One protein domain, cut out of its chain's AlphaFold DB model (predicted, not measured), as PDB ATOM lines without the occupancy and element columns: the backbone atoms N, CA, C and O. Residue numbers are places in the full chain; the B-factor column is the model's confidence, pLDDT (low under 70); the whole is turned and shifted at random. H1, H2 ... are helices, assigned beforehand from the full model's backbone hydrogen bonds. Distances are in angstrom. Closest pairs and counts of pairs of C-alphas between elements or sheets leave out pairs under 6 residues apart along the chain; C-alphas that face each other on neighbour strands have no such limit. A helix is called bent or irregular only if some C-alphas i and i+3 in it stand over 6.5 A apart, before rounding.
ATOM      1  N   THR A  17     204.653 135.181 165.087       55.31
ATOM      2  CA  THR A  17     204.507 136.449 164.349       55.31
ATOM      3  C   THR A  17     204.170 136.214 162.872       55.31
ATOM      4  O   THR A  17     203.303 136.888 162.330       55.31
ATOM      5  N   ALA A  18     204.818 135.246 162.218       52.34
ATOM      6  CA  ALA A  18     204.627 134.949 160.797       52.34
ATOM      7  C   ALA A  18     203.401 134.077 160.529       52.34
ATOM      8  O   ALA A  18     202.779 134.157 159.480       52.34
ATOM      9  N   CYS A  19     203.074 133.189 161.454       58.66
ATOM     10  CA  CYS A  19     202.090 132.150 161.233       58.66
ATOM     11  C   CYS A  19     200.951 132.191 162.242       58.66
ATOM     12  O   CYS A  19     200.049 131.403 162.023       58.66
ATOM     13  N   SER A  20     200.889 133.083 163.249       61.94
ATOM     14  CA  SER A  20     199.725 133.165 164.171       61.94
ATOM     15  C   SER A  20     198.356 133.113 163.493       61.94
ATOM     16  O   SER A  20     197.459 132.474 164.051       61.94
ATOM     17  N   PRO A  21     198.153 133.689 162.288       57.75
ATOM     18  CA  PRO A  21     196.848 133.607 161.649       57.75
ATOM     19  C   PRO A  21     196.505 132.202 161.117       57.75
ATOM     20  O   PRO A  21     195.347 131.915 160.834       57.75
ATOM     21  N   LEU A  22     197.507 131.339 160.938       62.28
ATOM     22  CA  LEU A  22     197.401 129.997 160.353       62.28
ATOM     23  C   LEU A  22     197.747 128.885 161.351       62.28
ATOM     24  O   LEU A  22     197.294 127.750 161.192       62.28
ATOM     25  N   VAL A  23     198.577 129.208 162.339       68.94
ATOM     26  CA  VAL A  23     199.245 128.313 163.264       68.94
ATOM     27  C   VAL A  23     199.434 128.990 164.630       68.94
ATOM     28  O   VAL A  23     200.152 129.976 164.756       68.94
ATOM     29  N   GLU A  24     198.847 128.427 165.675       76.56
ATOM     30  CA  GLU A  24     199.086 128.763 167.075       76.56
ATOM     31  C   GLU A  24     200.143 127.826 167.662       76.56
ATOM     32  O   GLU A  24     200.041 126.603 167.562       76.56
ATOM     33  N   VAL A  25     201.169 128.396 168.291       73.25
ATOM     34  CA  VAL A  25     202.133 127.622 169.078       73.25
ATOM     35  C   VAL A  25     201.658 127.641 170.523       73.25
ATOM     36  O   VAL A  25     201.745 128.663 171.201       73.25
ATOM     37  N   ARG A  26     201.131 126.509 170.987       76.75
ATOM     38  CA  ARG A  26     200.650 126.341 172.359       76.75
ATOM     39  C   ARG A  26     201.802 126.446 173.355       76.75
ATOM     40  O   ARG A  26     202.978 126.301 173.013       76.75
ATOM     41  N   ASP A  27     201.455 126.659 174.620       77.62
ATOM     42  CA  ASP A  27     202.437 126.823 175.696       77.62
ATOM     43  C   ASP A  27     203.325 125.596 175.933       77.62
ATOM     44  O   ASP A  27     204.453 125.745 176.401       77.62
ATOM     45  N   ASP A  28     202.864 124.408 175.540       80.75
ATOM     46  CA  ASP A  28     203.622 123.150 175.556       80.75
ATOM     47  C   ASP A  28     204.574 122.983 174.354       80.75
ATOM     48  O   ASP A  28     205.294 121.988 174.258       80.75
ATOM     49  N   GLY A  29     204.610 123.960 173.441       69.56
ATOM     50  CA  GLY A  29     205.413 123.933 172.223       69.56
ATOM     51  C   GLY A  29     204.772 123.169 171.062       69.56
ATOM     52  O   GLY A  29     205.407 123.050 170.011       69.56
ATOM     53  N   LEU A  30     203.537 122.667 171.208       72.62
ATOM     54  CA  LEU A  30     202.802 122.064 170.101       72.62
ATOM     55  C   LEU A  30     202.284 123.132 169.141       72.62
ATOM     56  O   LEU A  30     201.718 124.153 169.521       72.62
ATOM     57  N   VAL A  31     202.464 122.847 167.860       68.25
ATOM     58  CA  VAL A  31     202.071 123.705 166.751       68.25
ATOM     59  C   VAL A  31     200.684 123.257 166.286       68.25
ATOM     60  O   VAL A  31     200.541 122.208 165.659       68.25
ATOM     61  N   GLN A  32     199.650 124.019 166.630       75.12
ATOM     62  CA  GLN A  32     198.262 123.774 166.251       75.12
ATOM     63  C   GLN A  32     197.884 124.682 165.080       75.12
ATOM     64  O   GLN A  32     198.178 125.865 165.092       75.12
ATOM     65  N   LEU A  33     197.210 124.163 164.055       69.44
ATOM     66  CA  LEU A  33     196.674 125.013 162.988       69.44
ATOM     67  C   LEU A  33     195.474 125.801 163.536       69.44
ATOM     68  O   LEU A  33     194.478 125.186 163.921       69.44
ATOM     69  N   THR A  34     195.559 127.131 163.579       65.12
ATOM     70  CA  THR A  34     194.475 128.001 164.074       65.12
ATOM     71  C   THR A  34     193.331 128.124 163.082       65.12
ATOM     72  O   THR A  34     192.185 128.304 163.487       65.12
ATOM     73  N   HIS A  35     193.615 127.994 161.782       63.53
ATOM     74  CA  HIS A  35     192.602 128.148 160.743       63.53
ATOM     75  C   HIS A  35     192.178 126.797 160.160       63.53
ATOM     76  O   HIS A  35     192.996 126.032 159.640       63.53
ATOM     77  N   HIS A  36     190.875 126.508 160.218       65.44
ATOM     78  CA  HIS A  36     190.291 125.262 159.708       65.44
ATOM     79  C   HIS A  36     190.600 125.037 158.217       65.44
ATOM     80  O   HIS A  36     190.903 123.910 157.829       65.44
ATOM     81  N   THR A  37     190.649 126.099 157.408       59.47
ATOM     82  CA  THR A  37     190.983 125.983 155.979       59.47
ATOM     83  C   THR A  37     192.435 125.569 155.720       59.47
ATOM     84  O   THR A  37     192.701 124.867 154.749       59.47
ATOM     85  N   THR A  38     193.385 125.903 156.604       61.22
ATOM     86  CA  THR A  38     194.780 125.425 156.513       61.22
ATOM     87  C   THR A  38     194.853 123.923 156.758       61.22
ATOM     88  O   THR A  38     195.584 123.202 156.078       61.22
ATOM     89  N   LYS A  39     194.060 123.430 157.715       64.31
ATOM     90  CA  LYS A  39     193.929 121.996 157.984       64.31
ATOM     91  C   LYS A  39     193.292 121.272 156.800       64.31
ATOM     92  O   LYS A  39     193.795 120.218 156.414       64.31
ATOM     93  N   GLU A  40     192.228 121.822 156.217       61.75
ATOM     94  CA  GLU A  40     191.583 121.268 155.017       61.75
ATOM     95  C   GLU A  40     192.538 121.240 153.824       61.75
ATOM     96  O   GLU A  40     192.688 120.193 153.198       61.75
ATOM     97  N   TYR A  41     193.259 122.336 153.581       62.72
ATOM     98  CA  TYR A  41     194.292 122.424 152.552       62.72
ATOM     99  C   TYR A  41     195.333 121.307 152.702       62.72
ATOM    100  O   TYR A  41     195.527 120.520 151.778       62.72
ATOM    101  N   LEU A  42     195.930 121.166 153.892       61.62
ATOM    102  CA  LEU A  42     196.941 120.138 154.169       61.62
ATOM    103  C   LEU A  42     196.382 118.704 154.142       61.62
ATOM    104  O   LEU A  42     197.126 117.760 153.881       61.62
ATOM    105  N   SER A  43     195.086 118.526 154.416       61.19
ATOM    106  CA  SER A  43     194.432 117.209 154.450       61.19
ATOM    107  C   SER A  43     193.885 116.772 153.088       61.19
ATOM    108  O   SER A  43     193.671 115.578 152.858       61.19
ATOM    109  N   SER A  44     193.636 117.711 152.176       54.75
ATOM    110  CA  SER A  44     193.010 117.424 150.889       54.75
ATOM    111  C   SER A  44     193.996 116.755 149.918       54.75
ATOM    112  O   SER A  44     194.942 117.345 149.407       54.75
ATOM    113  N   ARG A  45     193.769 115.469 149.621       47.38
ATOM    114  CA  ARG A  45     194.562 114.673 148.655       47.38
ATOM    115  C   ARG A  45     194.205 114.946 147.184       47.38
ATOM    116  O   ARG A  45     194.448 114.102 146.320       47.38
ATOM    117  N   SER A  46     193.559 116.070 146.886       50.09
ATOM    118  CA  SER A  46     193.034 116.340 145.547       50.09
ATOM    119  C   SER A  46     194.190 116.488 144.548       50.09
ATOM    120  O   SER A  46     195.057 117.346 144.687       50.09
ATOM    121  N   LYS A  47     194.207 115.637 143.513       49.97
ATOM    122  CA  LYS A  47     195.188 115.717 142.417       49.97
ATOM    123  C   LYS A  47     195.093 117.042 141.641       49.97
ATOM    124  O   LYS A  47     196.086 117.444 141.053       49.97
ATOM    125  N   TYR A  48     193.945 117.726 141.690       50.25
ATOM    126  CA  TYR A  48     193.736 119.053 141.096       50.25
ATOM    127  C   TYR A  48     194.405 120.179 141.900       50.25
ATOM    128  O   TYR A  48     194.864 121.159 141.317       50.25
ATOM    129  N   LEU A  49     194.550 120.021 143.221       50.78
ATOM    130  CA  LEU A  49     195.325 120.959 144.040       50.78
ATOM    131  C   LEU A  49     196.824 120.869 143.746       50.78
ATOM    132  O   LEU A  49     197.538 121.828 143.976       50.78
ATOM    133  N   VAL A  50     197.330 119.774 143.174       50.56
ATOM    134  CA  VAL A  50     198.767 119.652 142.868       50.56
ATOM    135  C   VAL A  50     199.225 120.651 141.789       50.56
ATOM    136  O   VAL A  50     200.391 121.029 141.795       50.56
ATOM    137  N   GLU A  51     198.343 121.121 140.899       50.81
ATOM    138  CA  GLU A  51     198.672 122.156 139.898       50.81
ATOM    139  C   GLU A  51     198.479 123.583 140.427       50.81
ATOM    140  O   GLU A  51     199.362 124.418 140.255       50.81
ATOM    141  N   ILE A  52     197.373 123.860 141.128       53.12
ATOM    142  CA  ILE A  52     197.096 125.179 141.737       53.12
ATOM    143  C   ILE A  52     198.032 125.444 142.930       53.12
ATOM    144  O   ILE A  52     198.315 126.586 143.284       53.12
ATOM    145  N   CYS A  53     198.534 124.378 143.550       47.81
ATOM    146  CA  CYS A  53     199.298 124.402 144.786       47.81
ATOM    147  C   CYS A  53     200.649 123.705 144.634       47.81
ATOM    148  O   CYS A  53     201.102 123.085 145.591       47.81
ATOM    149  N   ARG A  54     201.299 123.788 143.461       50.00
ATOM    150  CA  ARG A  54     202.749 123.567 143.320       50.00
ATOM    151  C   ARG A  54     203.457 124.883 143.640       50.00
ATOM    152  O   ARG A  54     203.785 125.650 142.742       50.00
ATOM    153  N   PRO A  55     203.731 125.166 144.921       49.66
ATOM    154  CA  PRO A  55     204.286 126.426 145.347       49.66
ATOM    155  C   PRO A  55     205.815 126.341 145.266       49.66
ATOM    156  O   PRO A  55     206.499 127.295 145.580       49.66
ATOM    157  N   ALA A  56     206.391 125.201 144.870       46.06
ATOM    158  CA  ALA A  56     207.832 125.016 144.874       46.06
ATOM    159  C   ALA A  56     208.531 126.004 143.929       46.06
ATOM    160  O   ALA A  56     209.643 126.399 144.240       46.06
ATOM    161  N   GLU A  57     207.865 126.441 142.852       51.25
ATOM    162  CA  GLU A  57     208.351 127.484 141.931       51.25
ATOM    163  C   GLU A  57     207.819 128.891 142.277       51.25
ATOM    164  O   GLU A  57     208.479 129.890 142.015       51.25
ATOM    165  N   THR A  58     206.647 129.010 142.911       49.75
ATOM    166  CA  THR A  58     206.095 130.317 143.337       49.75
ATOM    167  C   THR A  58     206.702 130.819 144.656       49.75
ATOM    168  O   THR A  58     206.734 132.014 144.926       49.75
ATOM    169  N   PHE A  59     207.203 129.899 145.480       51.91
ATOM    170  CA  PHE A  59     207.847 130.121 146.776       51.91
ATOM    171  C   PHE A  59     209.330 129.699 146.743       51.91
ATOM    172  O   PHE A  59     209.973 129.636 147.795       51.91
ATOM    173  N   SER A  60     209.896 129.384 145.566       46.09
ATOM    174  CA  SER A  60     211.309 129.006 145.444       46.09
ATOM    175  C   SER A  60     212.223 130.132 145.909       46.09
ATOM    176  O   SER A  60     212.235 131.218 145.338       46.09
ATOM    177  N   SER A  61     213.011 129.815 146.940       46.81
ATOM    178  CA  SER A  61     214.255 130.472 147.352       46.81
ATOM    179  C   SER A  61     214.290 131.998 147.225       46.81
ATOM    180  O   SER A  61     215.282 132.553 146.754       46.81
ATOM    181  N   LEU A  62     213.252 132.693 147.693       50.50
ATOM    182  CA  LEU A  62     213.441 134.079 148.105       50.50
ATOM    183  C   LEU A  62     214.538 134.069 149.172       50.50
ATOM    184  O   LEU A  62     214.468 133.310 150.144       50.50
ATOM    185  N   SER A  63     215.581 134.872 148.969       56.75
ATOM    186  CA  SER A  63     216.508 135.234 150.037       56.75
ATOM    187  C   SER A  63     215.653 135.717 151.202       56.75
ATOM    188  O   SER A  63     215.044 136.773 151.077       56.75
ATOM    189  N   LEU A  64     215.530 134.884 152.247       55.91
ATOM    190  CA  LEU A  64     214.560 135.043 153.332       55.91
ATOM    191  C   LEU A  64     214.462 136.519 153.736       55.91
ATOM    192  O   LEU A  64     215.434 137.025 154.311       55.91
ATOM    193  N   PRO A  65     213.337 137.195 153.430       59.34
ATOM    194  CA  PRO A  65     213.076 138.517 153.961       59.34
ATOM    195  C   PRO A  65     213.256 138.474 155.474       59.34
ATOM    196  O   PRO A  65     212.888 137.498 156.135       59.34
ATOM    197  N   THR A  66     213.877 139.505 156.037       71.31
ATOM    198  CA  THR A  66     214.026 139.604 157.494       71.31
ATOM    199  C   THR A  66     212.674 139.803 158.184       71.31
ATOM    200  O   THR A  66     212.548 139.456 159.357       71.31
ATOM    201  N   ASP A  67     211.682 140.320 157.451       81.00
ATOM    202  CA  ASP A  67     210.335 140.606 157.928       81.00
ATOM    203  C   ASP A  67     209.349 139.465 157.576       81.00
ATOM    204  O   ASP A  67     209.110 139.182 156.396       81.00
ATOM    205  N   PRO A  68     208.745 138.795 158.575       79.44
ATOM    206  CA  PRO A  68     207.754 137.751 158.335       79.44
ATOM    207  C   PRO A  68     206.482 138.249 157.630       79.44
ATOM    208  O   PRO A  68     205.881 137.488 156.869       79.44
ATOM    209  N   TYR A  69     206.070 139.505 157.832       83.94
ATOM    210  CA  TYR A  69     204.879 140.055 157.175       83.94
ATOM    211  C   TYR A  69     205.122 140.332 155.693       83.94
ATOM    212  O   TYR A  69     204.203 140.182 154.890       83.94
ATOM    213  N   GLU A  70     206.362 140.642 155.310       85.75
ATOM    214  CA  GLU A  70     206.771 140.739 153.906       85.75
ATOM    215  C   GLU A  70     206.617 139.386 153.199       85.75
ATOM    216  O   GLU A  70     206.041 139.306 152.113       85.75
ATOM    217  N   MET A  71     207.047 138.296 153.849       83.06
ATOM    218  CA  MET A  71     206.877 136.939 153.317       83.06
ATOM    219  C   MET A  71     205.401 136.572 153.139       83.06
ATOM    220  O   MET A  71     205.022 136.006 152.109       83.06
ATOM    221  N   LEU A  72     204.558 136.886 154.126       85.31
ATOM    222  CA  LEU A  72     203.121 136.615 154.064       85.31
ATOM    223  C   LEU A  72     202.423 137.455 153.003       85.31
ATOM    224  O   LEU A  72     201.608 136.918 152.255       85.31
ATOM    225  N   LEU A  73     202.754 138.743 152.912       90.44
ATOM    226  CA  LEU A  73     202.242 139.627 151.875       90.44
ATOM    227  C   LEU A  73     202.610 139.088 150.493       90.44
ATOM    228  O   LEU A  73     201.727 138.908 149.659       90.44
ATOM    229  N   HIS A  74     203.884 138.756 150.271       88.56
ATOM    230  CA  HIS A  74     204.344 138.192 149.004       88.56
ATOM    231  C   HIS A  74     203.611 136.889 148.667       88.56
ATOM    232  O   HIS A  74     203.190 136.689 147.530       88.56
ATOM    233  N   SER A  75     203.410 136.017 149.656       86.38
ATOM    234  CA  SER A  75     202.677 134.756 149.492       86.38
ATOM    235  C   SER A  75     201.208 134.988 149.130       86.38
ATOM    236  O   SER A  75     200.683 134.335 148.230       86.38
ATOM    237  N   CYS A  76     200.555 135.949 149.791       91.12
ATOM    238  CA  CYS A  76     199.180 136.343 149.503       91.12
ATOM    239  C   CYS A  76     199.041 136.888 148.079       91.12
ATOM    240  O   CYS A  76     198.187 136.421 147.330       91.12
ATOM    241  N   LEU A  77     199.900 137.835 147.692       93.06
ATOM    242  CA  LEU A  77     199.884 138.436 146.357       93.06
ATOM    243  C   LEU A  77     200.208 137.404 145.276       93.06
ATOM    244  O   LEU A  77     199.538 137.363 144.252       93.06
ATOM    245  N   SER A  78     201.181 136.523 145.515       89.25
ATOM    246  CA  SER A  78     201.537 135.450 144.579       89.25
ATOM    247  C   SER A  78     200.378 134.483 144.349       89.25
ATOM    248  O   SER A  78     200.126 134.081 143.216       89.25
ATOM    249  N   TYR A  79     199.646 134.133 145.411       88.06
ATOM    250  CA  TYR A  79     198.463 133.284 145.305       88.06
ATOM    251  C   TYR A  79     197.311 133.995 144.587       88.06
ATOM    252  O   TYR A  79     196.701 133.414 143.694       88.06
ATOM    253  N   LEU A  80     197.017 135.253 144.936       92.19
ATOM    254  CA  LEU A  80     195.965 136.027 144.268       92.19
ATOM    255  C   LEU A  80     196.289 136.283 142.790       92.19
ATOM    256  O   LEU A  80     195.373 136.340 141.982       92.19
ATOM    257  N   ASN A  81     197.569 136.354 142.421       91.06
ATOM    258  CA  ASN A  81     198.021 136.530 141.039       91.06
ATOM    259  C   ASN A  81     198.009 135.247 140.190       91.06
ATOM    260  O   ASN A  81     198.347 135.313 139.004       91.06
ATOM    261  N   LEU A  82     197.611 134.091 140.736       86.62
ATOM    262  CA  LEU A  82     197.469 132.868 139.945       86.62
ATOM    263  C   LEU A  82     196.498 133.086 138.774       86.62
ATOM    264  O   LEU A  82     195.442 133.699 138.925       86.62
ATOM    265  N   ALA A  83     196.821 132.521 137.607       85.81
ATOM    266  CA  ALA A  83     196.039 132.704 136.380       85.81
ATOM    267  C   ALA A  83     194.568 132.263 136.509       85.81
ATOM    268  O   ALA A  83     193.711 132.784 135.806       85.81
ATOM    269  N   VAL A  84     194.262 131.342 137.433       83.62
ATOM    270  CA  VAL A  84     192.886 130.904 137.727       83.62
ATOM    271  C   VAL A  84     191.996 132.037 138.249       83.62
ATOM    272  O   VAL A  84     190.791 131.995 138.035       83.62
ATOM    273  N   PHE A  85     192.580 133.058 138.886       89.56
ATOM    274  CA  PHE A  85     191.859 134.228 139.386       89.56
ATOM    275  C   PHE A  85     191.803 135.376 138.376       89.56
ATOM    276  O   PHE A  85     191.277 136.437 138.695       89.56
ATOM    277  N   ALA A  86     192.326 135.193 137.160       86.88
ATOM    278  CA  ALA A  86     192.101 136.147 136.076       86.88
ATOM    279  C   ALA A  86     190.663 136.073 135.527       86.88
ATOM    280  O   ALA A  86     190.216 137.016 134.879       86.88
ATOM    281  N   ASP A  87     189.956 134.969 135.795       85.12
ATOM    282  CA  ASP A  87     188.540 134.786 135.484       85.12
ATOM    283  C   ASP A  87     187.682 134.916 136.767       85.12
ATOM    284  O   ASP A  87     188.159 134.574 137.855       85.12
ATOM    285  N   PRO A  88     186.407 135.341 136.660       86.00
ATOM    286  CA  PRO A  88     185.471 135.392 137.787       86.00
ATOM    287  C   PRO A  88     185.298 134.039 138.487       86.00
ATOM    288  O   PRO A  88     185.206 132.995 137.827       86.00
ATOM    289  N   LEU A  89     185.175 134.059 139.819       82.88
ATOM    290  CA  LEU A  89     184.967 132.850 140.630       82.88
ATOM    291  C   LEU A  89     183.641 132.177 140.268       82.88
ATOM    292  O   LEU A  89     183.564 130.952 140.116       82.88
ATOM    293  N   LEU A  90     182.597 132.983 140.083       79.19
ATOM    294  CA  LEU A  90     181.272 132.536 139.678       79.19
ATOM    295  C   LEU A  90     181.171 132.603 138.141       79.19
ATOM    296  O   LEU A  90     180.710 133.585 137.563       79.19
ATOM    297  N   ARG A  91     181.652 131.558 137.446       66.69
ATOM    298  CA  ARG A  91     181.704 131.499 135.964       66.69
ATOM    299  C   ARG A  91     180.373 131.876 135.274       66.69
ATOM    300  O   ARG A  91     179.328 131.285 135.533       66.69
ATOM    301  N   HIS A  92     180.474 132.744 134.264       51.38
ATOM    302  CA  HIS A  92     179.407 133.435 133.516       51.38
ATOM    303  C   HIS A  92     178.431 132.615 132.642       51.38
ATOM    304  O   HIS A  92     177.650 133.211 131.901       51.38
ATOM    305  N   ASN A  93     178.415 131.278 132.670       47.12
ATOM    306  CA  ASN A  93     177.643 130.549 131.646       47.12
ATOM    307  C   ASN A  93     176.116 130.625 131.794       47.12
ATOM    308  O   ASN A  93     175.419 130.305 130.835       47.12
ATOM    309  N   LYS A  94     175.582 131.112 132.919       45.62
ATOM    310  CA  LYS A  94     174.249 131.728 132.997       45.62
ATOM    311  C   LYS A  94     174.313 132.801 134.073       45.62
ATOM    312  O   LYS A  94     174.811 132.528 135.161       45.62
ATOM    313  N   ARG A  95     173.762 133.983 133.788       42.31
ATOM    314  CA  ARG A  95     173.746 135.183 134.652       42.31
ATOM    315  C   ARG A  95     173.211 134.948 136.086       42.31
ATOM    316  O   ARG A  95     173.338 135.834 136.912       42.31
ATOM    317  N   PHE A  96     172.675 133.754 136.388       45.03
ATOM    318  CA  PHE A  96     172.156 133.349 137.704       45.03
ATOM    319  C   PHE A  96     172.460 131.896 138.130       45.03
ATOM    320  O   PHE A  96     171.808 131.386 139.037       45.03
ATOM    321  N   THR A  97     173.415 131.180 137.526       40.50
ATOM    322  CA  THR A  97     173.811 129.856 138.059       40.50
ATOM    323  C   THR A  97     175.034 129.989 138.946       40.50
ATOM    324  O   THR A  97     176.161 129.786 138.499       40.50
ATOM    325  N   VAL A  98     174.790 130.345 140.204       43.81
ATOM    326  CA  VAL A  98     175.781 130.269 141.278       43.81
ATOM    327  C   VAL A  98     176.364 128.852 141.312       43.81
ATOM    328  O   VAL A  98     175.632 127.869 141.437       43.81
ATOM    329  N   LYS A  99     177.691 128.755 141.198       61.03
ATOM    330  CA  LYS A  99     178.440 127.666 141.824       61.03
ATOM    331  C   LYS A  99     178.420 127.926 143.321       61.03
ATOM    332  O   LYS A  99     178.716 129.041 143.740       61.03
ATOM    333  N   ASP A 100     178.021 126.928 144.096       79.62
ATOM    334  CA  ASP A 100     177.893 127.034 145.547       79.62
ATOM    335  C   ASP A 100     179.190 127.592 146.169       79.62
ATOM    336  O   ASP A 100     180.297 127.186 145.806       79.62
ATOM    337  N   VAL A 101     179.053 128.514 147.126       83.62
ATOM    338  CA  VAL A 101     180.145 129.039 147.962       83.62
ATOM    339  C   VAL A 101     180.982 127.895 148.547       83.62
ATOM    340  O   VAL A 101     182.206 128.006 148.659       83.62
ATOM    341  N   ALA A 102     180.337 126.770 148.873       84.50
ATOM    342  CA  ALA A 102     181.003 125.558 149.335       84.50
ATOM    343  C   ALA A 102     181.981 124.972 148.298       84.50
ATOM    344  O   ALA A 102     183.075 124.541 148.664       84.50
ATOM    345  N   GLU A 103     181.640 125.002 147.005       83.12
ATOM    346  CA  GLU A 103     182.513 124.526 145.925       83.12
ATOM    347  C   GLU A 103     183.757 125.417 145.812       83.12
ATOM    348  O   GLU A 103     184.876 124.901 145.772       83.12
ATOM    349  N   VAL A 104     183.587 126.745 145.857       83.00
ATOM    350  CA  VAL A 104     184.706 127.706 145.817       83.00
ATOM    351  C   VAL A 104     185.655 127.492 146.997       83.00
ATOM    352  O   VAL A 104     186.867 127.413 146.795       83.00
ATOM    353  N   ARG A 105     185.122 127.317 148.216       82.75
ATOM    354  CA  ARG A 105     185.933 127.001 149.406       82.75
ATOM    355  C   ARG A 105     186.668 125.668 149.267       82.75
ATOM    356  O   ARG A 105     187.832 125.582 149.643       82.75
ATOM    357  N   SER A 106     186.027 124.655 148.681       79.00
ATOM    358  CA  SER A 106     186.651 123.342 148.475       79.00
ATOM    359  C   SER A 106     187.785 123.362 147.441       79.00
ATOM    360  O   SER A 106     188.779 122.654 147.602       79.00
ATOM    361  N   LEU A 107     187.657 124.183 146.390       78.69
ATOM    362  CA  LEU A 107     188.649 124.314 145.319       78.69
ATOM    363  C   LEU A 107     189.797 125.256 145.702       78.69
ATOM    364  O   LEU A 107     190.937 125.033 145.293       78.69
ATOM    365  N   HIS A 108     189.506 126.285 146.500       82.31
ATOM    366  CA  HIS A 108     190.451 127.329 146.889       82.31
ATOM    367  C   HIS A 108     190.425 127.587 148.406       82.31
ATOM    368  O   HIS A 108     190.104 128.696 148.837       82.31
ATOM    369  N   PRO A 109     190.813 126.614 149.248       78.81
ATOM    370  CA  PRO A 109     190.697 126.731 150.708       78.81
ATOM    371  C   PRO A 109     191.521 127.890 151.297       78.81
ATOM    372  O   PRO A 109     191.141 128.481 152.305       78.81
ATOM    373  N   LEU A 110     192.629 128.278 150.653       83.44
ATOM    374  CA  LEU A 110     193.441 129.421 151.087       83.44
ATOM    375  C   LEU A 110     192.851 130.783 150.698       83.44
ATOM    376  O   LEU A 110     193.256 131.793 151.274       83.44
ATOM    377  N   LEU A 111     191.903 130.835 149.757       87.88
ATOM    378  CA  LEU A 111     191.344 132.097 149.266       87.88
ATOM    379  C   LEU A 111     190.637 132.868 150.382       87.88
ATOM    380  O   LEU A 111     190.830 134.070 150.485       87.88
ATOM    381  N   ASP A 112     189.911 132.164 151.252       86.88
ATOM    382  CA  ASP A 112     189.209 132.723 152.413       86.88
ATOM    383  C   ASP A 112     190.160 133.496 153.352       86.88
ATOM    384  O   ASP A 112     189.940 134.655 153.712       86.88
ATOM    385  N   TYR A 113     191.294 132.872 153.675       87.06
ATOM    386  CA  TYR A 113     192.331 133.489 154.489       87.06
ATOM    387  C   TYR A 113     192.981 134.675 153.766       87.06
ATOM    388  O   TYR A 113     193.075 135.777 154.313       87.06
ATOM    389  N   ILE A 114     193.425 134.459 152.529       90.31
ATOM    390  CA  ILE A 114     194.217 135.435 151.781       90.31
ATOM    391  C   ILE A 114     193.381 136.676 151.447       90.31
ATOM    392  O   ILE A 114     193.873 137.795 151.604       90.31
ATOM    393  N   SER A 115     192.100 136.505 151.095       91.62
ATOM    394  CA  SER A 115     191.196 137.612 150.777       91.62
ATOM    395  C   SER A 115     190.998 138.573 151.948       91.62
ATOM    396  O   SER A 115     190.837 139.770 151.730       91.62
ATOM    397  N   ASN A 116     191.060 138.067 153.182       91.00
ATOM    398  CA  ASN A 116     190.896 138.865 154.396       91.00
ATOM    399  C   ASN A 116     192.183 139.550 154.868       91.00
ATOM    400  O   ASN A 116     192.120 140.611 155.487       91.00
ATOM    401  N   ASN A 117     193.342 138.921 154.651       89.25
ATOM    402  CA  ASN A 117     194.536 139.228 155.439       89.25
ATOM    403  C   ASN A 117     195.672 139.889 154.654       89.25
ATOM    404  O   ASN A 117     196.570 140.449 155.278       89.25
ATOM    405  N   TRP A 118     195.661 139.898 153.318       94.44
ATOM    406  CA  TRP A 118     196.790 140.464 152.565       94.44
ATOM    407  C   TRP A 118     197.004 141.967 152.843       94.44
ATOM    408  O   TRP A 118     198.138 142.395 153.053       94.44
ATOM    409  N   LEU A 119     195.926 142.755 152.967       93.25
ATOM    410  CA  LEU A 119     196.002 144.169 153.364       93.25
ATOM    411  C   LEU A 119     196.455 144.347 154.819       93.25
ATOM    412  O   LEU A 119     197.117 145.330 155.142       93.25
ATOM    413  N   HIS A 120     196.133 143.401 155.703       90.44
ATOM    414  CA  HIS A 120     196.638 143.408 157.075       90.44
ATOM    415  C   HIS A 120     198.157 143.188 157.100       90.44
ATOM    416  O   HIS A 120     198.873 143.966 157.727       90.44
ATOM    417  N   HIS A 121     198.655 142.211 156.337       90.31
ATOM    418  CA  HIS A 121     200.092 141.950 156.195       90.31
ATOM    419  C   HIS A 121     200.829 143.128 155.566       90.31
ATOM    420  O   HIS A 121     201.897 143.501 156.039       90.31
ATOM    421  N   MET A 122     200.222 143.787 154.576       93.12
ATOM    422  CA  MET A 122     200.756 145.025 154.003       93.12
ATOM    423  C   MET A 122     200.941 146.123 155.058       93.12
ATOM    424  O   MET A 122     201.935 146.840 155.024       93.12
ATOM    425  N   ARG A 123     200.014 146.252 156.014       91.38
ATOM    426  CA  ARG A 123     200.103 147.264 157.080       91.38
ATOM    427  C   ARG A 123     201.202 146.973 158.097       91.38
ATOM    428  O   ARG A 123     201.778 147.907 158.646       91.38
ATOM    429  N   LEU A 124     201.443 145.697 158.386       87.50
ATOM    430  CA  LEU A 124     202.430 145.274 159.380       87.50
ATOM    431  C   LEU A 124     203.837 145.113 158.802       87.50
ATOM    432  O   LEU A 124     204.799 145.082 159.562       87.50
ATOM    433  N   CYS A 125     203.956 145.050 157.479       88.00
ATOM    434  CA  CYS A 125     205.231 144.921 156.803       88.00
ATOM    435  C   CYS A 125     206.066 146.212 156.898       88.00
ATOM    436  O   CYS A 125     205.608 147.315 156.577       88.00
ATOM    437  N   GLU A 126     207.322 146.078 157.322       87.88
ATOM    438  CA  GLU A 126     208.273 147.186 157.413       87.88
ATOM    439  C   GLU A 126     208.650 147.679 156.006       87.88
ATOM    440  O   GLU A 126     208.576 148.881 155.724       87.88
ATOM    441  N   ASN A 127     208.928 146.750 155.087       88.50
ATOM    442  CA  ASN A 127     209.394 147.023 153.727       88.50
ATOM    443  C   ASN A 127     208.409 146.509 152.668       88.50
ATOM    444  O   ASN A 127     208.672 145.553 151.947       88.50
ATOM    445  N   VAL A 128     207.255 147.169 152.558       91.38
ATOM    446  CA  VAL A 128     206.248 146.835 151.539       91.38
ATOM    447  C   VAL A 128     206.813 147.054 150.132       91.38
ATOM    448  O   VAL A 128     207.172 148.173 149.763       91.38
ATOM    449  N   SER A 129     206.799 146.006 149.305       92.94
ATOM    450  CA  SER A 129     206.986 146.137 147.856       92.94
ATOM    451  C   SER A 129     205.717 146.715 147.221       92.94
ATOM    452  O   SER A 129     204.845 145.981 146.753       92.94
ATOM    453  N   TYR A 130     205.586 148.047 147.226       94.25
ATOM    454  CA  TYR A 130     204.417 148.727 146.650       94.25
ATOM    455  C   TYR A 130     204.233 148.418 145.167       94.25
ATOM    456  O   TYR A 130     203.102 148.304 144.713       94.25
ATOM    457  N   LYS A 131     205.322 148.174 144.436       95.12
ATOM    458  CA  LYS A 131     205.255 147.714 143.051       95.12
ATOM    459  C   LYS A 131     204.478 146.399 142.917       95.12
ATOM    460  O   LYS A 131     203.560 146.324 142.117       95.12
ATOM    461  N   ALA A 132     204.773 145.394 143.747       93.19
ATOM    462  CA  ALA A 132     204.066 144.111 143.696       93.19
ATOM    463  C   ALA A 132     202.579 144.245 144.070       93.19
ATOM    464  O   ALA A 132     201.729 143.559 143.507       93.19
ATOM    465  N   VAL A 133     202.259 145.139 145.014       95.75
ATOM    466  CA  VAL A 133     200.866 145.446 145.366       95.75
ATOM    467  C   VAL A 133     200.160 146.146 144.203       95.75
ATOM    468  O   VAL A 133     199.041 145.767 143.871       95.75
ATOM    469  N   ARG A 134     200.812 147.127 143.567       95.19
ATOM    470  CA  ARG A 134     200.307 147.831 142.384       95.19
ATOM    471  C   ARG A 134     200.042 146.873 141.230       95.19
ATOM    472  O   ARG A 134     198.951 146.909 140.673       95.19
ATOM    473  N   ASP A 135     200.997 146.000 140.921       94.06
ATOM    474  CA  ASP A 135     200.871 144.998 139.858       94.06
ATOM    475  C   ASP A 135     199.642 144.098 140.088       94.06
ATOM    476  O   ASP A 135     198.927 143.770 139.141       94.06
ATOM    477  N   PHE A 136     199.348 143.750 141.348       95.31
ATOM    478  CA  PHE A 136     198.129 143.024 141.712       95.31
ATOM    479  C   PHE A 136     196.858 143.874 141.550       95.31
ATOM    480  O   PHE A 136     195.917 143.421 140.900       95.31
ATOM    481  N   VAL A 137     196.804 145.090 142.112       95.12
ATOM    482  CA  VAL A 137     195.575 145.914 142.087       95.12
ATOM    483  C   VAL A 137     195.232 146.470 140.700       95.12
ATOM    484  O   VAL A 137     194.065 146.740 140.425       95.12
ATOM    485  N   GLU A 138     196.222 146.621 139.813       93.31
ATOM    486  CA  GLU A 138     196.006 146.965 138.401       93.31
ATOM    487  C   GLU A 138     195.521 145.767 137.564       93.31
ATOM    488  O   GLU A 138     194.953 145.965 136.486       93.31
ATOM    489  N   GLY A 139     195.751 144.537 138.036       92.50
ATOM    490  CA  GLY A 139     195.405 143.306 137.333       92.50
ATOM    491  C   GLY A 139     193.927 142.904 137.466       92.50
ATOM    492  O   GLY A 139     193.246 143.298 138.416       92.50
ATOM    493  N   PRO A 140     193.411 142.056 136.552       90.75
ATOM    494  CA  PRO A 140     192.054 141.505 136.649       90.75
ATOM    495  C   PRO A 140     191.833 140.667 137.919       90.75
ATOM    496  O   PRO A 140     190.710 140.501 138.372       90.75
ATOM    497  N   GLN A 141     192.892 140.168 138.552       93.44
ATOM    498  CA  GLN A 141     192.794 139.415 139.799       93.44
ATOM    499  C   GLN A 141     192.255 140.262 140.963       93.44
ATOM    500  O   GLN A 141     191.700 139.716 141.918       93.44
ATOM    501  N   ALA A 142     192.367 141.590 140.884       95.25
ATOM    502  CA  ALA A 142     191.821 142.493 141.885       95.25
ATOM    503  C   ALA A 142     190.282 142.477 141.921       95.25
ATOM    504  O   ALA A 142     189.704 142.496 143.010       95.25
ATOM    505  N   THR A 143     189.600 142.379 140.770       93.69
ATOM    506  CA  THR A 143     188.129 142.241 140.732       93.69
ATOM    507  C   THR A 143     187.693 140.891 141.290       93.69
ATOM    508  O   THR A 143     186.743 140.825 142.068       93.69
ATOM    509  N   THR A 144     188.436 139.827 140.983       92.94
ATOM    510  CA  THR A 144     188.205 138.483 141.533       92.94
ATOM    511  C   THR A 144     188.413 138.445 143.044       92.94
ATOM    512  O   THR A 144     187.653 137.791 143.756       92.94
ATOM    513  N   TRP A 145     189.393 139.181 143.575       95.38
ATOM    514  CA  TRP A 145     189.554 139.350 145.019       95.38
ATOM    515  C   TRP A 145     188.347 140.056 145.652       95.38
ATOM    516  O   TRP A 145     187.862 139.601 146.688       95.38
ATOM    517  N   ILE A 146     187.823 141.117 145.029       95.56
ATOM    518  CA  ILE A 146     186.610 141.794 145.515       95.56
ATOM    519  C   ILE A 146     185.426 140.821 145.525       95.56
ATOM    520  O   ILE A 146     184.760 140.687 146.549       95.56
ATOM    521  N   GLU A 147     185.206 140.087 144.429       94.56
ATOM    522  CA  GLU A 147     184.181 139.039 144.347       94.56
ATOM    523  C   GLU A 147     184.367 137.984 145.451       94.56
ATOM    524  O   GLU A 147     183.390 137.588 146.089       94.56
ATOM    525  N   ALA A 148     185.609 137.568 145.730       93.25
ATOM    526  CA  ALA A 148     185.928 136.611 146.787       93.25
ATOM    527  C   ALA A 148     185.517 137.129 148.168       93.25
ATOM    528  O   ALA A 148     184.895 136.398 148.934       93.25
ATOM    529  N   VAL A 149     185.828 138.386 148.492       93.88
ATOM    530  CA  VAL A 149     185.444 138.982 149.778       93.88
ATOM    531  C   VAL A 149     183.922 139.067 149.893       93.88
ATOM    532  O   VAL A 149     183.358 138.648 150.904       93.88
ATOM    533  N   LEU A 150     183.252 139.552 148.845       93.62
ATOM    534  CA  LEU A 150     181.796 139.672 148.811       93.62
ATOM    535  C   LEU A 150     181.108 138.307 148.985       93.62
ATOM    536  O   LEU A 150     180.161 138.187 149.759       93.62
ATOM    537  N   THR A 151     181.628 137.275 148.321       90.31
ATOM    538  CA  THR A 151     181.034 135.931 148.288       90.31
ATOM    539  C   THR A 151     181.364 135.107 149.534       90.31
ATOM    540  O   THR A 151     180.498 134.423 150.075       90.31
ATOM    541  N   LEU A 152     182.614 135.143 150.006       87.94
ATOM    542  CA  LEU A 152     183.098 134.247 151.061       87.94
ATOM    543  C   LEU A 152     182.958 134.829 152.473       87.94
ATOM    544  O   LEU A 152     182.864 134.049 153.421       87.94
ATOM    545  N   GLN A 153     182.947 136.161 152.626       83.00
ATOM    546  CA  GLN A 153     183.194 136.821 153.919       83.00
ATOM    547  C   GLN A 153     182.025 137.625 154.501       83.00
ATOM    548  O   GLN A 153     182.200 138.317 155.507       83.00
ATOM    549  N   GLY A 154     180.842 137.552 153.892       81.31
ATOM    550  CA  GLY A 154     179.659 138.270 154.376       81.31
ATOM    551  C   GLY A 154     179.419 139.618 153.693       81.31
ATOM    552  O   GLY A 154     178.945 140.557 154.333       81.31
ATOM    553  N   GLY A 155     179.735 139.720 152.400       91.44
ATOM    554  CA  GLY A 155     179.310 140.839 151.565       91.44
ATOM    555  C   GLY A 155     180.094 142.138 151.766       91.44
ATOM    556  O   GLY A 155     181.237 142.181 152.228       91.44
ATOM    557  N   VAL A 156     179.455 143.233 151.375       93.06
ATOM    558  CA  VAL A 156     180.040 144.572 151.251       93.06
ATOM    559  C   VAL A 156     180.495 145.141 152.595       93.06
ATOM    560  O   VAL A 156     181.505 145.840 152.651       93.06
ATOM    561  N   GLN A 157     179.808 144.810 153.693       92.25
ATOM    562  CA  GLN A 157     180.190 145.260 155.039       92.25
ATOM    563  C   GLN A 157     181.588 144.764 155.415       92.25
ATOM    564  O   GLN A 157     182.406 145.521 155.946       92.25
ATOM    565  N   LYS A 158     181.899 143.505 155.084       93.38
ATOM    566  CA  LYS A 158     183.234 142.967 155.316       93.38
ATOM    567  C   LYS A 158     184.263 143.650 154.425       93.38
ATOM    568  O   LYS A 158     185.311 144.052 154.931       93.38
ATOM    569  N   LEU A 159     183.963 143.818 153.139       94.62
ATOM    570  CA  LEU A 159     184.855 144.509 152.213       94.62
ATOM    571  C   LEU A 159     185.195 145.923 152.715       94.62
ATOM    572  O   LEU A 159     186.371 146.276 152.776       94.62
ATOM    573  N   ALA A 160     184.204 146.677 153.202       93.38
ATOM    574  CA  ALA A 160     184.416 147.980 153.834       93.38
ATOM    575  C   ALA A 160     185.355 147.890 155.050       93.38
ATOM    576  O   ALA A 160     186.310 148.662 155.153       93.38
ATOM    577  N   SER A 161     185.138 146.906 155.934       93.06
ATOM    578  CA  SER A 161     185.961 146.703 157.137       93.06
ATOM    579  C   SER A 161     187.425 146.358 156.838       93.06
ATOM    580  O   SER A 161     188.302 146.647 157.650       93.06
ATOM    581  N   ILE A 162     187.703 145.754 155.677       90.31
ATOM    582  CA  ILE A 162     189.060 145.420 155.227       90.31
ATOM    583  C   ILE A 162     189.727 146.647 154.586       90.31
ATOM    584  O   ILE A 162     190.895 146.934 154.858       90.31
ATOM    585  N   VAL A 163     188.989 147.388 153.753       91.88
ATOM    586  CA  VAL A 163     189.516 148.521 152.976       91.88
ATOM    587  C   VAL A 163     189.734 149.766 153.842       91.88
ATOM    588  O   VAL A 163     190.735 150.465 153.665       91.88
ATOM    589  N   GLN A 164     188.850 150.050 154.805       90.06
ATOM    590  CA  GLN A 164     188.917 151.268 155.624       90.06
ATOM    591  C   GLN A 164     190.238 151.395 156.411       90.06
ATOM    592  O   GLN A 164     190.917 152.414 156.262       90.06
ATOM    593  N   PRO A 165     190.699 150.378 157.169       86.31
ATOM    594  CA  PRO A 165     191.959 150.481 157.903       86.31
ATOM    595  C   PRO A 165     193.192 150.559 156.991       86.31
ATOM    596  O   PRO A 165     194.212 151.125 157.386       86.31
ATOM    597  N   ALA A 166     193.119 149.975 155.789       81.00
ATOM    598  CA  ALA A 166     194.201 150.011 154.812       81.00
ATOM    599  C   ALA A 166     194.362 151.400 154.183       81.00
ATOM    600  O   ALA A 166     195.482 151.903 154.131       81.00
ATOM    601  N   SER A 167     193.262 152.049 153.790       81.38
ATOM    602  CA  SER A 167     193.282 153.427 153.268       81.38
ATOM    603  C   SER A 167     193.843 154.409 154.307       81.38
ATOM    604  O   SER A 167     194.756 155.185 154.001       81.38
ATOM    605  N   SER A 168     193.409 154.311 155.573       80.44
ATOM    606  CA  SER A 168     193.941 155.164 156.647       80.44
ATOM    607  C   SER A 168     195.439 154.947 156.882       80.44
ATOM    608  O   SER A 168     196.181 155.905 157.089       80.44
ATOM    609  N   PHE A 169     195.905 153.697 156.825       84.44
ATOM    610  CA  PHE A 169     197.328 153.388 156.964       84.44
ATOM    611  C   PHE A 169     198.158 153.912 155.786       84.44
ATOM    612  O   PHE A 169     199.198 154.535 156.005       84.44
ATOM    613  N   MET A 170     197.697 153.700 154.551       82.44
ATOM    614  CA  MET A 170     198.380 154.186 153.350       82.44
ATOM    615  C   MET A 170     198.500 155.709 153.363       82.44
ATOM    616  O   MET A 170     199.590 156.224 153.135       82.44
ATOM    617  N   SER A 171     197.434 156.406 153.764       75.44
ATOM    618  CA  SER A 171     197.419 157.863 153.939       75.44
ATOM    619  C   SER A 171     198.459 158.370 154.944       75.44
ATOM    620  O   SER A 171     198.984 159.472 154.794       75.44
ATOM    621  N   LEU A 172     198.758 157.590 155.989       73.50
ATOM    622  CA  LEU A 172     199.812 157.930 156.943       73.50
ATOM    623  C   LEU A 172     201.193 157.667 156.340       73.50
ATOM    624  O   LEU A 172     202.053 158.541 156.396       73.50
ATOM    625  N   ARG A 173     201.419 156.502 155.721       79.62
ATOM    626  CA  ARG A 173     202.733 156.157 155.154       79.62
ATOM    627  C   ARG A 173     203.154 157.054 153.991       79.62
ATOM    628  O   ARG A 173     204.333 157.406 153.922       79.62
ATOM    629  N   THR A 174     202.233 157.450 153.114       75.88
ATOM    630  CA  THR A 174     202.534 158.353 151.986       75.88
ATOM    631  C   THR A 174     202.981 159.737 152.455       75.88
ATOM    632  O   THR A 174     203.790 160.374 151.788       75.88
ATOM    633  N   ARG A 175     202.549 160.178 153.645       73.88
ATOM    634  CA  ARG A 175     203.026 161.429 154.258       73.88
ATOM    635  C   ARG A 175     204.463 161.344 154.778       73.88
ATOM    636  O   ARG A 175     205.139 162.367 154.801       73.88
ATOM    637  N   PHE A 176     204.928 160.164 155.199       75.62
ATOM    638  CA  PHE A 176     206.223 160.012 155.879       75.62
ATOM    639  C   PHE A 176     207.373 159.537 154.980       75.62
ATOM    640  O   PHE A 176     208.512 159.919 155.227       75.62
ATOM    641  N   ASN A 177     207.110 158.742 153.936       68.00
ATOM    642  CA  ASN A 177     208.174 158.061 153.176       68.00
ATOM    643  C   ASN A 177     208.544 158.724 151.832       68.00
ATOM    644  O   ASN A 177     209.263 158.126 151.032       68.00
ATOM    645  N   GLY A 178     208.080 159.953 151.577       70.69
ATOM    646  CA  GLY A 178     208.219 160.606 150.273       70.69
ATOM    647  C   GLY A 178     207.245 160.050 149.225       70.69
ATOM    648  O   GLY A 178     206.551 159.058 149.454       70.69
ATOM    649  N   LEU A 179     207.165 160.722 148.074       64.12
ATOM    650  CA  LEU A 179     206.224 160.422 146.986       64.12
ATOM    651  C   LEU A 179     206.628 159.136 146.239       64.12
ATOM    652  O   LEU A 179     207.153 159.187 145.131       64.12
ATOM    653  N   ASN A 180     206.417 157.967 146.845       89.00
ATOM    654  CA  ASN A 180     206.426 156.712 146.100       89.00
ATOM    655  C   ASN A 180     205.139 156.652 145.256       89.00
ATOM    656  O   ASN A 180     204.042 156.538 145.807       89.00
ATOM    657  N   GLU A 181     205.278 156.752 143.932       92.25
ATOM    658  CA  GLU A 181     204.152 156.760 142.987       92.25
ATOM    659  C   GLU A 181     203.259 155.517 143.120       92.25
ATOM    660  O   GLU A 181     202.036 155.633 143.039       92.25
ATOM    661  N   ASP A 182     203.837 154.343 143.396       94.06
ATOM    662  CA  ASP A 182     203.075 153.106 143.587       94.06
ATOM    663  C   ASP A 182     202.232 153.171 144.867       94.06
ATOM    664  O   ASP A 182     201.065 152.781 144.868       94.06
ATOM    665  N   ALA A 183     202.783 153.718 145.955       91.25
ATOM    666  CA  ALA A 183     202.047 153.895 147.206       91.25
ATOM    667  C   ALA A 183     200.883 154.890 147.053       91.25
ATOM    668  O   ALA A 183     199.796 154.645 147.582       91.25
ATOM    669  N   MET A 184     201.090 155.981 146.304       90.00
ATOM    670  CA  MET A 184     200.022 156.930 145.968       90.00
ATOM    671  C   MET A 184     198.939 156.282 145.109       90.00
ATOM    672  O   MET A 184     197.756 156.447 145.398       90.00
ATOM    673  N   PHE A 185     199.329 155.504 144.097       92.88
ATOM    674  CA  PHE A 185     198.385 154.770 143.260       92.88
ATOM    675  C   PHE A 185     197.513 153.825 144.094       92.88
ATOM    676  O   PHE A 185     196.291 153.856 143.981       92.88
ATOM    677  N   ILE A 186     198.123 153.033 144.982       93.50
ATOM    678  CA  ILE A 186     197.405 152.100 145.864       93.50
ATOM    679  C   ILE A 186     196.441 152.848 146.789       93.50
ATOM    680  O   ILE A 186     195.320 152.390 147.000       93.50
ATOM    681  N   GLN A 187     196.845 154.002 147.328       92.56
ATOM    682  CA  GLN A 187     195.962 154.837 148.141       92.56
ATOM    683  C   GLN A 187     194.746 155.311 147.329       92.56
ATOM    684  O   GLN A 187     193.613 155.077 147.745       92.56
ATOM    685  N   CYS A 188     194.967 155.894 146.147       90.31
ATOM    686  CA  CYS A 188     193.885 156.330 145.262       90.31
ATOM    687  C   CYS A 188     192.961 155.173 144.859       90.31
ATOM    688  O   CYS A 188     191.746 155.352 144.787       90.31
ATOM    689  N   TRP A 189     193.525 153.987 144.633       94.50
ATOM    690  CA  TRP A 189     192.774 152.778 144.320       94.50
ATOM    691  C   TRP A 189     191.879 152.340 145.488       94.50
ATOM    692  O   TRP A 189     190.691 152.086 145.287       94.50
ATOM    693  N   LEU A 190     192.406 152.314 146.720       94.19
ATOM    694  CA  LEU A 190     191.638 151.975 147.927       94.19
ATOM    695  C   LEU A 190     190.514 152.985 148.189       94.19
ATOM    696  O   LEU A 190     189.395 152.586 148.515       94.19
ATOM    697  N   ASP A 191     190.784 154.277 148.007       90.44
ATOM    698  CA  ASP A 191     189.785 155.339 148.166       90.44
ATOM    699  C   ASP A 191     188.709 155.261 147.072       90.44
ATOM    700  O   ASP A 191     187.516 155.438 147.333       90.44
ATOM    701  N   GLY A 192     189.108 154.931 145.840       91.94
ATOM    702  CA  GLY A 192     188.190 154.617 144.749       91.94
ATOM    703  C   GLY A 192     187.285 153.435 145.095       91.94
ATOM    704  O   GLY A 192     186.066 153.521 144.939       91.94
ATOM    705  N   LEU A 193     187.856 152.355 145.630       93.12
ATOM    706  CA  LEU A 193     187.101 151.170 146.027       93.12
ATOM    707  C   LEU A 193     186.103 151.473 147.156       93.12
ATOM    708  O   LEU A 193     184.980 150.976 147.110       93.12
ATOM    709  N   GLN A 194     186.444 152.330 148.125       91.69
ATOM    710  CA  GLN A 194     185.481 152.785 149.138       91.69
ATOM    711  C   GLN A 194     184.277 153.488 148.507       91.69
ATOM    712  O   GLN A 194     183.138 153.195 148.866       91.69
ATOM    713  N   LYS A 195     184.501 154.365 147.523       89.12
ATOM    714  CA  LYS A 195     183.406 155.041 146.807       89.12
ATOM    715  C   LYS A 195     182.516 154.045 146.068       89.12
ATOM    716  O   LYS A 195     181.296 154.188 146.082       89.12
ATOM    717  N   VAL A 196     183.107 153.014 145.462       87.88
ATOM    718  CA  VAL A 196     182.354 151.927 144.819       87.88
ATOM    719  C   VAL A 196     181.523 151.161 145.831       87.88
ATOM    720  O   VAL A 196     180.350 150.920 145.575       87.88
ATOM    721  N   ILE A 197     182.100 150.828 146.985       89.88
ATOM    722  CA  ILE A 197     181.395 150.170 148.084       89.88
ATOM    723  C   ILE A 197     180.178 150.990 148.507       89.88
ATOM    724  O   ILE A 197     179.085 150.440 148.549       89.88
ATOM    725  N   PHE A 198     180.334 152.292 148.758       85.00
ATOM    726  CA  PHE A 198     179.215 153.150 149.154       85.00
ATOM    727  C   PHE A 198     178.137 153.244 148.072       85.00
ATOM    728  O   PHE A 198     176.954 153.108 148.371       85.00
ATOM    729  N   LYS A 199     178.541 153.420 146.812       88.38
ATOM    730  CA  LYS A 199     177.614 153.617 145.693       88.38
ATOM    731  C   LYS A 199     176.887 152.337 145.269       88.38
ATOM    732  O   LYS A 199     175.728 152.395 144.876       88.38
ATOM    733  N   TRP A 200     177.554 151.188 145.340       88.44
ATOM    734  CA  TRP A 200     177.067 149.918 144.789       88.44
ATOM    735  C   TRP A 200     176.817 148.839 145.847       88.44
ATOM    736  O   TRP A 200     176.651 147.672 145.493       88.44
ATOM    737  N   ALA A 201     176.753 149.194 147.136       91.06
ATOM    738  CA  ALA A 201     176.595 148.224 148.222       91.06
ATOM    739  C   ALA A 201     175.411 147.264 148.019       91.06
ATOM    740  O   ALA A 201     175.540 146.063 148.251       91.06
ATOM    741  N   GLY A 202     174.259 147.785 147.581       86.38
ATOM    742  CA  GLY A 202     173.057 146.981 147.345       86.38
ATOM    743  C   GLY A 202     173.276 145.924 146.263       86.38
ATOM    744  O   GLY A 202     173.139 144.729 146.528       86.38
ATOM    745  N   THR A 203     173.697 146.355 145.072       86.50
ATOM    746  CA  THR A 203     173.959 145.468 143.929       86.50
ATOM    747  C   THR A 203     175.065 144.462 144.231       86.50
ATOM    748  O   THR A 203     174.894 143.275 143.987       86.50
ATOM    749  N   LEU A 204     176.185 144.898 144.812       89.19
ATOM    750  CA  LEU A 204     177.324 144.017 145.090       89.19
ATOM    751  C   LEU A 204     177.031 142.972 146.177       89.19
ATOM    752  O   LEU A 204     177.622 141.896 146.149       89.19
ATOM    753  N   ASN A 205     176.114 143.251 147.110       87.44
ATOM    754  CA  ASN A 205     175.649 142.251 148.074       87.44
ATOM    755  C   ASN A 205     174.760 141.183 147.429       87.44
ATOM    756  O   ASN A 205     174.820 140.023 147.825       87.44
ATOM    757  N   GLN A 206     173.918 141.570 146.468       85.06
ATOM    758  CA  GLN A 206     173.002 140.646 145.795       85.06
ATOM    759  C   GLN A 206     173.713 139.824 144.716       85.06
ATOM    760  O   GLN A 206     173.478 138.625 144.582       85.06
ATOM    761  N   THR A 207     174.600 140.467 143.961       87.69
ATOM    762  CA  THR A 207     175.288 139.892 142.803       87.69
ATOM    763  C   THR A 207     176.772 140.278 142.811       87.69
ATOM    764  O   THR A 207     177.182 141.175 142.068       87.69
ATOM    765  N   PRO A 208     177.609 139.601 143.623       90.50
ATOM    766  CA  PRO A 208     179.044 139.881 143.730       90.50
ATOM    767  C   PRO A 208     179.805 139.892 142.400       90.50
ATOM    768  O   PRO A 208     180.723 140.689 142.223       90.50
ATOM    769  N   SER A 209     179.402 139.043 141.450       88.81
ATOM    770  CA  SER A 209     180.031 138.921 140.131       88.81
ATOM    771  C   SER A 209     179.874 140.166 139.253       88.81
ATOM    772  O   SER A 209     180.642 140.337 138.310       88.81
ATOM    773  N   GLU A 210     178.916 141.055 139.552       87.75
ATOM    774  CA  GLU A 210     178.730 142.306 138.801       87.75
ATOM    775  C   GLU A 210     179.954 143.228 138.896       87.75
ATOM    776  O   GLU A 210     180.154 144.053 138.009       87.75
ATOM    777  N   ILE A 211     180.840 143.044 139.886       91.25
ATOM    778  CA  ILE A 211     182.098 143.803 139.977       91.25
ATOM    779  C   ILE A 211     182.955 143.698 138.705       91.25
ATOM    780  O   ILE A 211     183.626 144.661 138.343       91.25
ATOM    781  N   HIS A 212     182.891 142.568 137.992       88.94
ATOM    782  CA  HIS A 212     183.629 142.342 136.742       88.94
ATOM    783  C   HIS A 212     183.047 143.097 135.544       88.94
ATOM    784  O   HIS A 212     183.706 143.232 134.516       88.94
ATOM    785  N   HIS A 213     181.815 143.585 135.665       84.94
ATOM    786  CA  HIS A 213     181.119 144.346 134.630       84.94
ATOM    787  C   HIS A 213     181.113 145.852 134.912       84.94
ATOM    788  O   HIS A 213     180.734 146.640 134.043       84.94
ATOM    789  N   LEU A 214     181.547 146.273 136.105       82.81
ATOM    790  CA  LEU A 214     181.623 147.682 136.462       82.81
ATOM    791  C   LEU A 214     182.851 148.334 135.818       82.81
ATOM    792  O   LEU A 214     183.997 148.072 136.180       82.81
ATOM    793  N   HIS A 215     182.603 149.261 134.892       81.50
ATOM    794  CA  HIS A 215     183.645 150.137 134.371       81.50
ATOM    795  C   HIS A 215     183.972 151.230 135.397       81.50
ATOM    796  O   HIS A 215     183.328 152.281 135.456       81.50
ATOM    797  N   LEU A 216     184.973 150.965 136.232       76.94
ATOM    798  CA  LEU A 216     185.382 151.849 137.318       76.94
ATOM    799  C   LEU A 216     186.654 152.598 136.929       76.94
ATOM    800  O   LEU A 216     187.773 152.150 137.190       76.94
ATOM    801  N   SER A 217     186.463 153.750 136.280       73.44
ATOM    802  CA  SER A 217     187.553 154.636 135.867       73.44
ATOM    803  C   SER A 217     188.448 154.979 137.059       73.44
ATOM    804  O   SER A 217     187.972 155.550 138.041       73.44
ATOM    805  N   GLY A 218     189.735 154.640 136.963       69.38
ATOM    806  CA  GLY A 218     190.728 154.875 138.017       69.38
ATOM    807  C   GLY A 218     190.922 153.718 139.005       69.38
ATOM    808  O   GLY A 218     191.840 153.794 139.814       69.38
ATOM    809  N   ILE A 219     190.118 152.651 138.928       79.12
ATOM    810  CA  ILE A 219     190.279 151.445 139.761       79.12
ATOM    811  C   ILE A 219     190.788 150.272 138.918       79.12
ATOM    812  O   ILE A 219     191.735 149.605 139.316       79.12
ATOM    813  N   PHE A 220     190.233 150.055 137.721       77.75
ATOM    814  CA  PHE A 220     190.671 148.978 136.827       77.75
ATOM    815  C   PHE A 220     191.134 149.541 135.482       77.75
ATOM    816  O   PHE A 220     190.443 150.362 134.873       77.75
ATOM    817  N   LYS A 221     192.303 149.100 135.001       66.06
ATOM    818  CA  LYS A 221     192.712 149.326 133.608       66.06
ATOM    819  C   LYS A 221     191.934 148.341 132.733       66.06
ATOM    820  O   LYS A 221     191.905 147.150 133.028       66.06
ATOM    821  N   LEU A 222     191.288 148.833 131.674       52.25
ATOM    822  CA  LEU A 222     190.576 147.982 130.717       52.25
ATOM    823  C   LEU A 222     191.511 146.887 130.187       52.25
ATOM    824  O   LEU A 222     192.642 147.168 129.787       52.25
ATOM    825  N   ALA A 223     191.024 145.644 130.143       49.59
ATOM    826  CA  ALA A 223     191.687 144.605 129.368       49.59
ATOM    827  C   ALA A 223     191.772 145.053 127.890       49.59
ATOM    828  O   ALA A 223     190.861 145.733 127.410       49.59
ATOM    829  N   PRO A 224     192.836 144.698 127.147       47.34
ATOM    830  CA  PRO A 224     192.959 145.049 125.735       47.34
ATOM    831  C   PRO A 224     191.702 144.653 124.939       47.34
ATOM    832  O   PRO A 224     191.154 143.563 125.127       47.34
ATOM    833  N   GLN A 225     191.263 145.554 124.050       41.06
ATOM    834  CA  GLN A 225     189.971 145.529 123.339       41.06
ATOM    835  C   GLN A 225     189.604 144.182 122.692       41.06
ATOM    836  O   GLN A 225     188.427 143.849 122.602       41.06
ATOM    837  N   SER A 226     190.585 143.356 122.320       38.81
ATOM    838  CA  SER A 226     190.359 142.046 121.697       38.81
ATOM    839  C   SER A 226     189.651 141.014 122.590       38.81
ATOM    840  O   SER A 226     189.090 140.052 122.068       38.81
TER     841      SER A 226
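AT A GLANCE: This is residues 17 to 226 of the 1017 residues of an uncharacterized protein of Zopfia rhizophila CBS 207.26 (UniProt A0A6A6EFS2). A packed body of helices has H6 and H8 in its middle, the long helical hairpin of H9 and H10 along one side, and H3 with H7 covering another. At one end H1, H2 and the long unnamed stretches of residues 17 to 35 and 53 to 67 make a looser fringe, while residues 213 to 226 form a winding tail after the last helix. H8, H9 and H10 make an up-and-down bundle, each running against the one before it in the chain. The printed part has 210 residues with eleven named helices, H1 to H11 in order along the chain, and no named strand; its class is all helix. It is compact, with a radius of gyration of the C-alphas of 17.5 A and spans of 51 by 47 by 33 A.

IN THESE COORDINATES: Residues 17 to 35 hold no named element, but residues 24 to 25 pair antiparallel with residues 31 to 32. H1 is residues 36 to 43, starting at C-alpha 36 at (190.291, 125.262, 159.708), and H2 is residues 49 to 52. H3, residues 68 to 80, is 18.4 A long from first to last C-alpha; H4 is residues 83 to 86 and H5 residues 101 to 107. H6, residues 109 to 124, is 23.6 A long and irregular, with a kink of 45 degrees near residue 116, and C-alphas 116 and 119 are 7.4 A apart. H7 is residues 130 to 138, and H8, residues 141 to 152, is 15.7 A long. H9, residues 156 to 176, is 30.7 A long and neither bent nor irregular, but only just: C-alphas 162 and 165 are 6.4 A apart. H10, residues 181 to 206, is the longest at 35.2 A and is irregular, with a kink of 79 degrees near residue 200; C-alphas 199 and 202 are 8.2 A apart. H11, residues 208 to 212, ends at C-alpha 212 at (183.629, 142.342, 136.742).

HOW THE PARTS SIT: H8 is the hub, touching H4, H5, H6, H9 and H11. It touches H6 at a steep tilt of 66 degrees, opposite ways, closest at the C-alphas of Ser 115 and Val 149, 6.0 A apart. H8 and H9 form a helical hairpin at a steep tilt of 44 degrees, with the C-alphas of Leu 150 and Val 156 closest at 5.7 A. H9 and H10 form another, at a shallow tilt of 17 degrees, with the C-alphas of Ser 167 and Leu 190 closest at 5.8 A. H11 touches H8, closest at the C-alphas of Glu 147 and Pro 208, 5.2 A apart. H4 touches H8 with the C-alphas of Ala 86 and Gln 141 closest at 5.0 A. H5 and H8 only just touch, with 3 pairs of C-alphas within 8 A, the closest being Val 101 and Leu 152 at 6.7 A. H3 touches H6 at a steep tilt of 44 degrees, opposite ways, closest at the C-alphas of Tyr 69 and His 121, 5.2 A apart. H7 touches H10 the same way at a shallow tilt of 34 degrees, only just short of steep; the C-alphas of Tyr 130 and Asp 182 are closest at 5.5 A. H1 touches H6, closest at the C-alphas of Thr 37 and Pro 109, 5.3 A apart, while H2 touches no helix. Every O i to N i+4 pair is within hydrogen-bond range in H1, H3, H5, H7 and H8, but 8 of 12 in H6, 13 of 17 in H9, 20 of 22 in H10 and 0 of 1 in H11, where 2 of 2 O i to N i+3 pairs are within range; H2 and H4 are too short for an i+4 pair.

THE WHOLE: The two C-alphas farthest apart are those of Asp 28 and Ser 226, at 58.6 A. The printed part has no cut. The links H2 to H3 and H4 to H5 are long. The mean pLDDT of the printed part is 78.1, and 60 residues are under 70, among them residues 33 to 65, 91 to 99 and 221 to 226.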